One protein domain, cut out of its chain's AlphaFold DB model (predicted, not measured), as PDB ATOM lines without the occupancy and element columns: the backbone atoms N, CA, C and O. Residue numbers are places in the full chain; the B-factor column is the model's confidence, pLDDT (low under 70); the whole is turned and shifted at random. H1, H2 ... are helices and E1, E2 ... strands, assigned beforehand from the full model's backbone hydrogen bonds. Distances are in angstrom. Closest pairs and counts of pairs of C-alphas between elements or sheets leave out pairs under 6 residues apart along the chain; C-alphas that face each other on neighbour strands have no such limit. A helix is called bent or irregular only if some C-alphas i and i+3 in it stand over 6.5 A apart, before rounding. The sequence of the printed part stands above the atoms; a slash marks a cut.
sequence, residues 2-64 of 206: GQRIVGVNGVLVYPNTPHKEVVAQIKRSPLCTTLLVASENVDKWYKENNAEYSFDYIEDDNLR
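Overview. This is residues 2 to 64 of the 206 residues of an uncharacterized protein of Dictyocaulus viviparus (UniProt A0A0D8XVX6). A short two-stranded antiparallel ribbon, E1 beside E2, makes the middle of the domain, with one short helix near each of its two ends: H1 near the end of E1, and H2 at the opposite end of the ribbon, where the chain turns sharply from the end of E2 into H2 with no residue between them. The remainder is link and tail, and the last residues, 59 to 64, stick out free of the body. The printed part has 63 residues with two named strands and two named helices, in the order E1, H1, E2, H2; the class is mixed, helices and strands, with under half of the residues, 30 of 63, in named elements. The sheet's order is E1 - E2, antiparallel. The whole is only just compact, close to loose, with a radius of gyration of the C-alphas of 12.5 A and spans of 35 by 34 by 20 A.

Along the chain. E1 holds residues 3 to 8, Gln 3 to Val 8, and measures 13.7 A from first to last C-alpha; it begins at C-alpha 3, (29.875, 70.963, 10.442). Its neighbour E2 holds residues 35 to 39, Leu 35 to Ser 39, and measures 12.7 A. H1 holds residues 19 to 28, His 19 to Arg 28; it is the longest helix, with 10 residues and 14.3 A from first to last C-alpha, and C-alpha 19 is at (29.672, 75.939, -3.201). H2 holds residues 40 to 48, Glu 40 to Glu 48, and measures 12.4 A, with C-alpha 48 at (23.025, 55.795, 5.624). Neither helix is bent or irregular. After H2, residues 49 to 64 are a stretch of 16 residues with no named element.

Arrangement. E1 and E2 are antiparallel neighbours, with 153 degrees between their N-to-C directions. C-alphas 5 and 37 face each other at 4.5 A, and C-alphas 8 and 35 at 4.8 A. Across the pair, N 4 and O 38 are within hydrogen-bond range at 2.9 A, and so are N 36 and O 7, also at 2.9 A. Residues 7 to 8 of E1 also have a short antiparallel pairing with residues 11 to 12, which follow in the chain. H1 comes near the sheet with its residues 22 to 26, which make 8 pairs of C-alphas within 10 A with E1 and 1 with E2. The closest C-alphas of E1 and H1 are those of Val 8 and Gln 25, 6.8 A apart. H2 follows E2 by a tight link, with 0 residues between them. The closest C-alphas of E1 and H2 are those of Gln 3 and Glu 40, 6.1 A apart. H1 and H2 are apart. In H1 and H2 every O i to N i+4 pair is within hydrogen-bond range.

Size, cuts and confidence. The two C-alphas farthest apart in the domain are those of Leu 31 and Glu 48, at 35.5 A, and the first and last printed C-alphas, of Gly 2 and Arg 64, are 28.2 A apart. The printed part has no cut. The links from E1 to H1, with 10 residues, and from H1 to E2, with 6 residues, are short, and no link between named elements is long. In the stretch of residues 49 to 64 the C-alphas lie 8 to 22 A from the mean of all C-alphas, and residues 59 to 64 stand free. The mean pLDDT of the printed part is 90.4; the 6 residues under 70 are those same residues, 59 to 64, and C-alpha 64, the last printed, is at (11.862, 82.179, 23.762).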
ATOM      1  N   GLY A   2      33.999  68.543  11.585       86.94
ATOM      2  CA  GLY A   2      33.364  69.430  10.611       86.94
ATOM      3  C   GLY A   2      31.862  69.559  10.854       86.94
ATOM      4  O   GLY A   2      31.216  68.619  11.312       86.94
ATOM      5  N   GLN A   3      31.313  70.727  10.535       94.19
ATOM      6  CA  GLN A   3      29.875  70.963  10.442       94.19
ATOM      7  C   GLN A   3      29.507  71.127   8.967       94.19
ATOM      8  O   GLN A   3      30.184  71.862   8.243       94.19
ATOM      9  N   ARG A   4      28.457  70.443   8.509       95.44
ATOM     10  CA  ARG A   4      27.968  70.546   7.131       95.44
ATOM     11  C   ARG A   4      26.719  71.415   7.090       95.44
ATOM     12  O   ARG A   4      25.763  71.153   7.808       95.44
ATOM     13  N   ILE A   5      26.711  72.417   6.213       96.44
ATOM     14  CA  ILE A   5      25.502  73.189   5.907       96.44
ATOM     15  C   ILE A   5      24.590  72.305   5.056       96.44
ATOM     16  O   ILE A   5      24.977  71.877   3.967       96.44
ATOM     17  N   VAL A   6      23.399  72.025   5.574       96.50
ATOM     18  CA  VAL A   6      22.375  71.193   4.926       96.50
ATOM     19  C   VAL A   6      21.157  72.009   4.503       96.50
ATOM     20  O   VAL A   6      20.319  71.510   3.762       96.50
ATOM     21  N   GLY A   7      21.091  73.284   4.899       95.75
ATOM     22  CA  GLY A   7      20.090  74.226   4.421       95.75
ATOM     23  C   GLY A   7      20.472  75.688   4.666       95.75
ATOM     24  O   GLY A   7      21.200  75.996   5.610       95.75
ATOM     25  N   VAL A   8      19.988  76.590   3.814       96.31
ATOM     26  CA  VAL A   8      20.204  78.044   3.874       96.31
ATOM     27  C   VAL A   8      18.878  78.749   3.604       96.31
ATOM     28  O   VAL A   8      18.271  78.540   2.561       96.31
ATOM     29  N   ASN A   9      18.432  79.613   4.517       93.94
ATOM     30  CA  ASN A   9      17.226  80.439   4.360       93.94
ATOM     31  C   ASN A   9      15.972  79.636   3.944       93.94
ATOM     32  O   ASN A   9      15.211  80.080   3.087       93.94
ATOM     33  N   GLY A  10      15.782  78.443   4.519       92.69
ATOM     34  CA  GLY A  10      14.658  77.549   4.199       92.69
ATOM     35  C   GLY A  10      14.843  76.699   2.935       92.69
ATOM     36  O   GLY A  10      13.955  75.931   2.581       92.69
ATOM     37  N   VAL A  11      15.987  76.802   2.251       94.62
ATOM     38  CA  VAL A  11      16.325  75.993   1.070       94.62
ATOM     39  C   VAL A  11      17.318  74.906   1.456       94.62
ATOM     40  O   VAL A  11      18.354  75.200   2.049       94.62
ATOM     41  N   LEU A  12      17.032  73.649   1.112       95.56
ATOM     42  CA  LEU A  12      17.940  72.529   1.368       95.56
ATOM     43  C   LEU A  12      19.195  72.593   0.485       95.56
ATOM     44  O   LEU A  12      19.157  72.997  -0.677       95.56
ATOM     45  N   VAL A  13      20.321  72.159   1.049       96.69
ATOM     46  CA  VAL A  13      21.623  72.064   0.384       96.69
ATOM     47  C   VAL A  13      22.028  70.596   0.302       96.69
ATOM     48  O   VAL A  13      22.356  69.946   1.302       96.69
ATOM     49  N   TYR A  14      22.061  70.072  -0.919       95.06
ATOM     50  CA  TYR A  14      22.428  68.689  -1.196       95.06
ATOM     51  C   TYR A  14      23.951  68.525  -1.323       95.06
ATOM     52  O   TYR A  14      24.684  69.500  -1.508       95.06
ATOM     53  N   PRO A  15      24.485  67.294  -1.212       93.00
ATOM     54  CA  PRO A  15      25.926  67.054  -1.321       93.00
ATOM     55  C   PRO A  15      26.535  67.483  -2.665       93.00
ATOM     56  O   PRO A  15      27.721  67.789  -2.726       93.00
ATOM     57  N   ASN A  16      25.730  67.507  -3.730       95.25
ATOM     58  CA  ASN A  16      26.130  67.917  -5.076       95.25
ATOM     59  C   ASN A  16      25.911  69.415  -5.356       95.25
ATOM     60  O   ASN A  16      26.288  69.884  -6.430       95.25
ATOM     61  N   THR A  17      25.315  70.169  -4.425       95.25
ATOM     62  CA  THR A  17      25.082  71.602  -4.603       95.25
ATOM     63  C   THR A  17      26.428  72.335  -4.670       95.25
ATOM     64  O   THR A  17      27.253  72.205  -3.757       95.25
ATOM     65  N   PRO A  18      26.693  73.120  -5.729       97.25
ATOM     66  CA  PRO A  18      27.971  73.795  -5.880       97.25
ATOM     67  C   PRO A  18      28.143  74.871  -4.807       97.25
ATOM     68  O   PRO A  18      27.250  75.676  -4.545       97.25
ATOM     69  N   HIS A  19      29.351  74.964  -4.248       96.81
ATOM     70  CA  HIS A  19      29.672  75.939  -3.201       96.81
ATOM     71  C   HIS A  19      29.312  77.387  -3.587       96.81
ATOM     72  O   HIS A  19      28.819  78.152  -2.762       96.81
ATOM     73  N   LYS A  20      29.498  77.755  -4.863       97.81
ATOM     74  CA  LYS A  20      29.146  79.085  -5.384       97.81
ATOM     75  C   LYS A  20      27.668  79.424  -5.173       97.81
ATOM     76  O   LYS A  20      27.355  80.576  -4.887       97.81
ATOM     77  N   GLU A  21      26.780  78.449  -5.323       96.69
ATOM     78  CA  GLU A  21      25.342  78.644  -5.152       96.69
ATOM     79  C   GLU A  21      24.983  78.826  -3.680       96.69
ATOM     80  O   GLU A  21      24.295  79.787  -3.344       96.69
ATOM     81  N   VAL A  22      25.544  77.998  -2.798       96.62
ATOM     82  CA  VAL A  22      25.388  78.145  -1.341       96.62
ATOM     83  C   VAL A  22      25.829  79.543  -0.897       96.62
ATOM     84  O   VAL A  22      25.097  80.252  -0.210       96.62
ATOM     85  N   VAL A  23      26.994  80.000  -1.365       96.88
ATOM     86  CA  VAL A  23      27.496  81.349  -1.070       96.88
ATOM     87  C   VAL A  23      26.582  82.434  -1.641       96.88
ATOM     88  O   VAL A  23      26.381  83.459  -0.992       96.88
ATOM     89  N   ALA A  24      26.026  82.242  -2.837       96.62
ATOM     90  CA  ALA A  24      25.087  83.193  -3.422       96.62
ATOM     91  C   ALA A  24      23.792  83.301  -2.600       96.62
ATOM     92  O   ALA A  24      23.296  84.412  -2.415       96.62
ATOM     93  N   GLN A  25      23.279  82.189  -2.065       95.88
ATOM     94  CA  GLN A  25      22.099  82.181  -1.194       95.88
ATOM     95  C   GLN A  25      22.355  82.921   0.125       95.88
ATOM     96  O   GLN A  25      21.522  83.725   0.536       95.88
ATOM     97  N   ILE A  26      23.531  82.733   0.733       96.50
ATOM     98  CA  ILE A  26      23.943  83.471   1.940       96.50
ATOM     99  C   ILE A  26      24.063  84.971   1.635       96.50
ATOM    100  O   ILE A  26      23.539  85.821   2.348       96.50
ATOM    101  N   LYS A  27      24.725  85.319   0.526       96.31
ATOM    102  CA  LYS A  27      24.948  86.719   0.138       96.31
ATOM    103  C   LYS A  27      23.678  87.455  -0.287       96.31
ATOM    104  O   LYS A  27      23.683  88.682  -0.285       96.31
ATOM    105  N   ARG A  28      22.614  86.740  -0.668       94.00
ATOM    106  CA  ARG A  28      21.332  87.339  -1.067       94.00
ATOM    107  C   ARG A  28      20.691  88.132   0.075       94.00
ATOM    108  O   ARG A  28      20.086  89.165  -0.193       94.00
ATOM    109  N   SER A  29      20.882  87.684   1.314       90.69
ATOM    110  CA  SER A  29      20.362  88.335   2.519       90.69
ATOM    111  C   SER A  29      21.517  88.641   3.478       90.69
ATOM    112  O   SER A  29      21.746  87.902   4.435       90.69
ATOM    113  N   PRO A  30      22.277  89.730   3.250       89.94
ATOM    114  CA  PRO A  30      23.485  90.017   4.026       89.94
ATOM    115  C   PRO A  30      23.201  90.408   5.483       89.94
ATOM    116  O   PRO A  30      24.094  90.322   6.318       89.94
ATOM    117  N   LEU A  31      21.976  90.849   5.791       93.94
ATOM    118  CA  LEU A  31      21.582  91.279   7.136       93.94
ATOM    119  C   LEU A  31      21.155  90.115   8.042       93.94
ATOM    120  O   LEU A  31      21.219  90.240   9.260       93.94
ATOM    121  N   CYS A  32      20.698  89.003   7.463       90.75
ATOM    122  CA  CYS A  32      20.228  87.837   8.203       90.75
ATOM    123  C   CYS A  32      20.282  86.603   7.299       90.75
ATOM    124  O   CYS A  32      19.779  86.629   6.176       90.75
ATOM    125  N   THR A  33      20.890  85.526   7.790       94.69
ATOM    126  CA  THR A  33      20.880  84.223   7.129       94.69
ATOM    127  C   THR A  33      20.667  83.138   8.175       94.69
ATOM    128  O   THR A  33      21.410  83.070   9.153       94.69
ATOM    129  N   THR A  34      19.678  82.278   7.947       93.75
ATOM    130  CA  THR A  34      19.400  81.103   8.781       93.75
ATOM    131  C   THR A  34      20.050  79.885   8.142       93.75
ATOM    132  O   THR A  34      19.841  79.624   6.956       93.75
ATOM    133  N   LEU A  35      20.843  79.139   8.907       95.25
ATOM    134  CA  LEU A  35      21.541  77.945   8.431       95.25
ATOM    135  C   LEU A  35      21.021  76.717   9.169       95.25
ATOM    136  O   LEU A  35      21.030  76.691  10.396       95.25
ATOM    137  N   LEU A  36      20.635  75.688   8.418       95.38
ATOM    138  CA  LEU A  36      20.457  74.347   8.959       95.38
ATOM    139  C   LEU A  36      21.790  73.617   8.818       95.38
ATOM    140  O   LEU A  36      22.347  73.523   7.718       95.38
ATOM    141  N   VAL A  37      22.329  73.139   9.936       95.25
ATOM    142  CA  VAL A  37      23.680  72.584  10.011       95.25
ATOM    143  C   VAL A  37      23.632  71.215  10.678       95.25
ATOM    144  O   VAL A  37      22.985  71.043  11.705       95.25
ATOM    145  N   ALA A  38      24.339  70.248  10.100       95.12
ATOM    146  CA  ALA A  38      24.484  68.908  10.645       95.12
ATOM    147  C   ALA A  38      25.916  68.686  11.144       95.12
ATOM    148  O   ALA A  38      26.894  69.075  10.494       95.12
ATOM    149  N   SER A  39      26.047  68.027  12.294       95.44
ATOM    150  CA  SER A  39      27.330  67.476  12.723       95.44
ATOM    151  C   SER A  39      27.711  66.288  11.837       95.44
ATOM    152  O   SER A  39      26.858  65.654  11.222       95.44
ATOM    153  N   GLU A  40      28.999  65.963  11.777       94.62
ATOM    154  CA  GLU A  40      29.525  64.875  10.943       94.62
ATOM    155  C   GLU A  40      28.834  63.520  11.195       94.62
ATOM    156  O   GLU A  40      28.465  62.822  10.252       94.62
ATOM    157  N   ASN A  41      28.582  63.184  12.465       94.69
ATOM    158  CA  ASN A  41      27.897  61.944  12.842       94.69
ATOM    159  C   ASN A  41      26.430  61.937  12.389       94.69
ATOM    160  O   ASN A  41      25.936  60.913  11.918       94.69
ATOM    161  N   VAL A  42      25.745  63.079  12.508       94.19
ATOM    162  CA  VAL A  42      24.355  63.232  12.059       94.19
ATOM    163  C   VAL A  42      24.293  63.128  10.539       94.19
ATOM    164  O   VAL A  42      23.505  62.350  10.013       94.19
ATOM    165  N   ASP A  43      25.181  63.816   9.820       94.31
ATOM    166  CA  ASP A  43      25.204  63.771   8.356       94.31
ATOM    167  C   ASP A  43      25.484  62.373   7.806       94.31
ATOM    168  O   ASP A  43      24.900  61.973   6.798       94.31
ATOM    169  N   LYS A  44      26.314  61.591   8.502       94.50
ATOM    170  CA  LYS A  44      26.531  60.178   8.187       94.50
ATOM    171  C   LYS A  44      25.261  59.346   8.379       94.50
ATOM    172  O   LYS A  44      24.903  58.595   7.477       94.50
ATOM    173  N   TRP A  45      24.550  59.523   9.493       95.88
ATOM    174  CA  TRP A  45      23.298  58.807   9.753       95.88
ATOM    175  C   TRP A  45      22.229  59.112   8.695       95.88
ATOM    176  O   TRP A  45      21.612  58.186   8.175       95.88
ATOM    177  N   TYR A  46      22.053  60.380   8.308       95.12
ATOM    178  CA  TYR A  46      21.077  60.763   7.276       95.12
ATOM    179  C   TYR A  46      21.395  60.127   5.916       95.12
ATOM    180  O   TYR A  46      20.498  59.618   5.245       95.12
ATOM    181  N   LYS A  47      22.679  60.083   5.537       92.94
ATOM    182  CA  LYS A  47      23.136  59.410   4.309       92.94
ATOM    183  C   LYS A  47      22.896  57.902   4.341       92.94
ATOM    184  O   LYS A  47      22.475  57.340   3.337       92.94
ATOM    185  N   GLU A  48      23.168  57.250   5.469       96.56
ATOM    186  CA  GLU A  48      23.025  55.795   5.624       96.56
ATOM    187  C   GLU A  48      21.562  55.348   5.670       96.56
ATOM    188  O   GLU A  48      21.222  54.302   5.124       96.56
ATOM    189  N   ASN A  49      20.692  56.151   6.284       96.38
ATOM    190  CA  ASN A  49      19.268  55.846   6.429       96.38
ATOM    191  C   ASN A  49      18.423  56.393   5.272       96.38
ATOM    192  O   ASN A  49      17.205  56.234   5.279       96.38
ATOM    193  N   ASN A  50      19.060  57.035   4.285       93.50
ATOM    194  CA  ASN A  50      18.400  57.673   3.151       93.50
ATOM    195  C   ASN A  50      17.263  58.621   3.593       93.50
ATOM    196  O   ASN A  50      16.209  58.694   2.960       93.50
ATOM    197  N   ALA A  51      17.495  59.309   4.714       92.88
ATOM    198  CA  ALA A  51      16.583  60.277   5.298       92.88
ATOM    199  C   ALA A  51      16.869  61.669   4.723       92.88
ATOM    200  O   ALA A  51      18.023  62.023   4.462       92.88
ATOM    201  N   GLU A  52      15.822  62.469   4.543       92.56
ATOM    202  CA  GLU A  52      15.939  63.840   4.053       92.56
ATOM    203  C   GLU A  52      15.891  64.836   5.214       92.56
ATOM    204  O   GLU A  52      15.191  64.639   6.208       92.56
ATOM    205  N   TYR A  53      16.666  65.910   5.092       94.31
ATOM    206  CA  TYR A  53      16.591  67.028   6.022       94.31
ATOM    207  C   TYR A  53      15.308  67.820   5.767       94.31
ATOM    208  O   TYR A  53      14.967  68.078   4.620       94.31
ATOM    209  N   SER A  54      14.640  68.271   6.824       93.19
ATOM    210  CA  SER A  54      13.508  69.198   6.723       93.19
ATOM    211  C   SER A  54      13.669  70.345   7.722       93.19
ATOM    212  O   SER A  54      14.386  70.223   8.718       93.19
ATOM    213  N   PHE A  55      13.000  71.462   7.441       91.19
ATOM    214  CA  PHE A  55      12.888  72.612   8.337       91.19
ATOM    215  C   PHE A  55      11.665  72.525   9.267       91.19
ATOM    216  O   PHE A  55      11.561  73.330  10.185       91.19
ATOM    217  N   ASP A  56      10.768  71.550   9.070       89.62
ATOM    218  CA  ASP A  56       9.474  71.478   9.775       89.62
ATOM    219  C   ASP A  56       9.603  71.290  11.296       89.62
ATOM    220  O   ASP A  56       8.709  71.662  12.049       89.62
ATOM    221  N   TYR A  57      10.719  70.718  11.756       79.94
ATOM    222  CA  TYR A  57      10.973  70.419  13.170       79.94
ATOM    223  C   TYR A  57      11.853  71.460  13.869       79.94
ATOM    224  O   TYR A  57      12.363  71.202  14.960       79.94
ATOM    225  N   ILE A  58      12.090  72.615  13.246       75.50
ATOM    226  CA  ILE A  58      12.801  73.703  13.911       75.50
ATOM    227  C   ILE A  58      11.796  74.376  14.841       75.50
ATOM    228  O   ILE A  58      10.990  75.196  14.411       75.50
ATOM    229  N   GLU A  59      11.823  74.006  16.120       65.94
ATOM    230  CA  GLU A  59      11.164  74.802  17.149       65.94
ATOM    231  C   GLU A  59      11.742  76.223  17.069       65.94
ATOM    232  O   GLU A  59      12.960  76.412  17.112       65.94
ATOM    233  N   ASP A  60      10.880  77.224  16.873       61.75
ATOM    234  CA  ASP A  60      11.263  78.634  16.803       61.75
ATOM    235  C   ASP A  60      11.769  79.119  18.177       61.75
ATOM    236  O   ASP A  60      11.125  79.904  18.879       61.75
ATOM    237  N   ASP A  61      12.974  78.705  18.569       56.06
ATOM    238  CA  ASP A  61      13.649  79.151  19.793       56.06
ATOM    239  C   ASP A  61      13.865  80.678  19.815       56.06
ATOM    240  O   ASP A  61      14.054  81.294  20.869       56.06
ATOM    241  N   ASN A  62      13.741  81.337  18.658       54.62
ATOM    242  CA  ASN A  62      13.737  82.794  18.545       54.62
ATOM    243  C   ASN A  62      12.548  83.474  19.251       54.62
ATOM    244  O   ASN A  62      12.640  84.665  19.558       54.62
ATOM    245  N   LEU A  63      11.455  82.764  19.564       52.09
ATOM    246  CA  LEU A  63      10.364  83.326  20.371       52.09
ATOM    247  C   LEU A  63      10.654  83.271  21.883       52.09
ATOM    248  O   LEU A  63      10.161  84.119  22.628       52.09
ATOM    249  N   ARG A  64      11.496  82.333  22.341       49.91
ATOM    250  CA  ARG A  64      11.862  82.179  23.762       49.91
ATOM    251  C   ARG A  64      12.985  83.119  24.212       49.91
ATOM    252  O   ARG A  64      13.015  83.513  25.375       49.91
TER     253      ARG A  64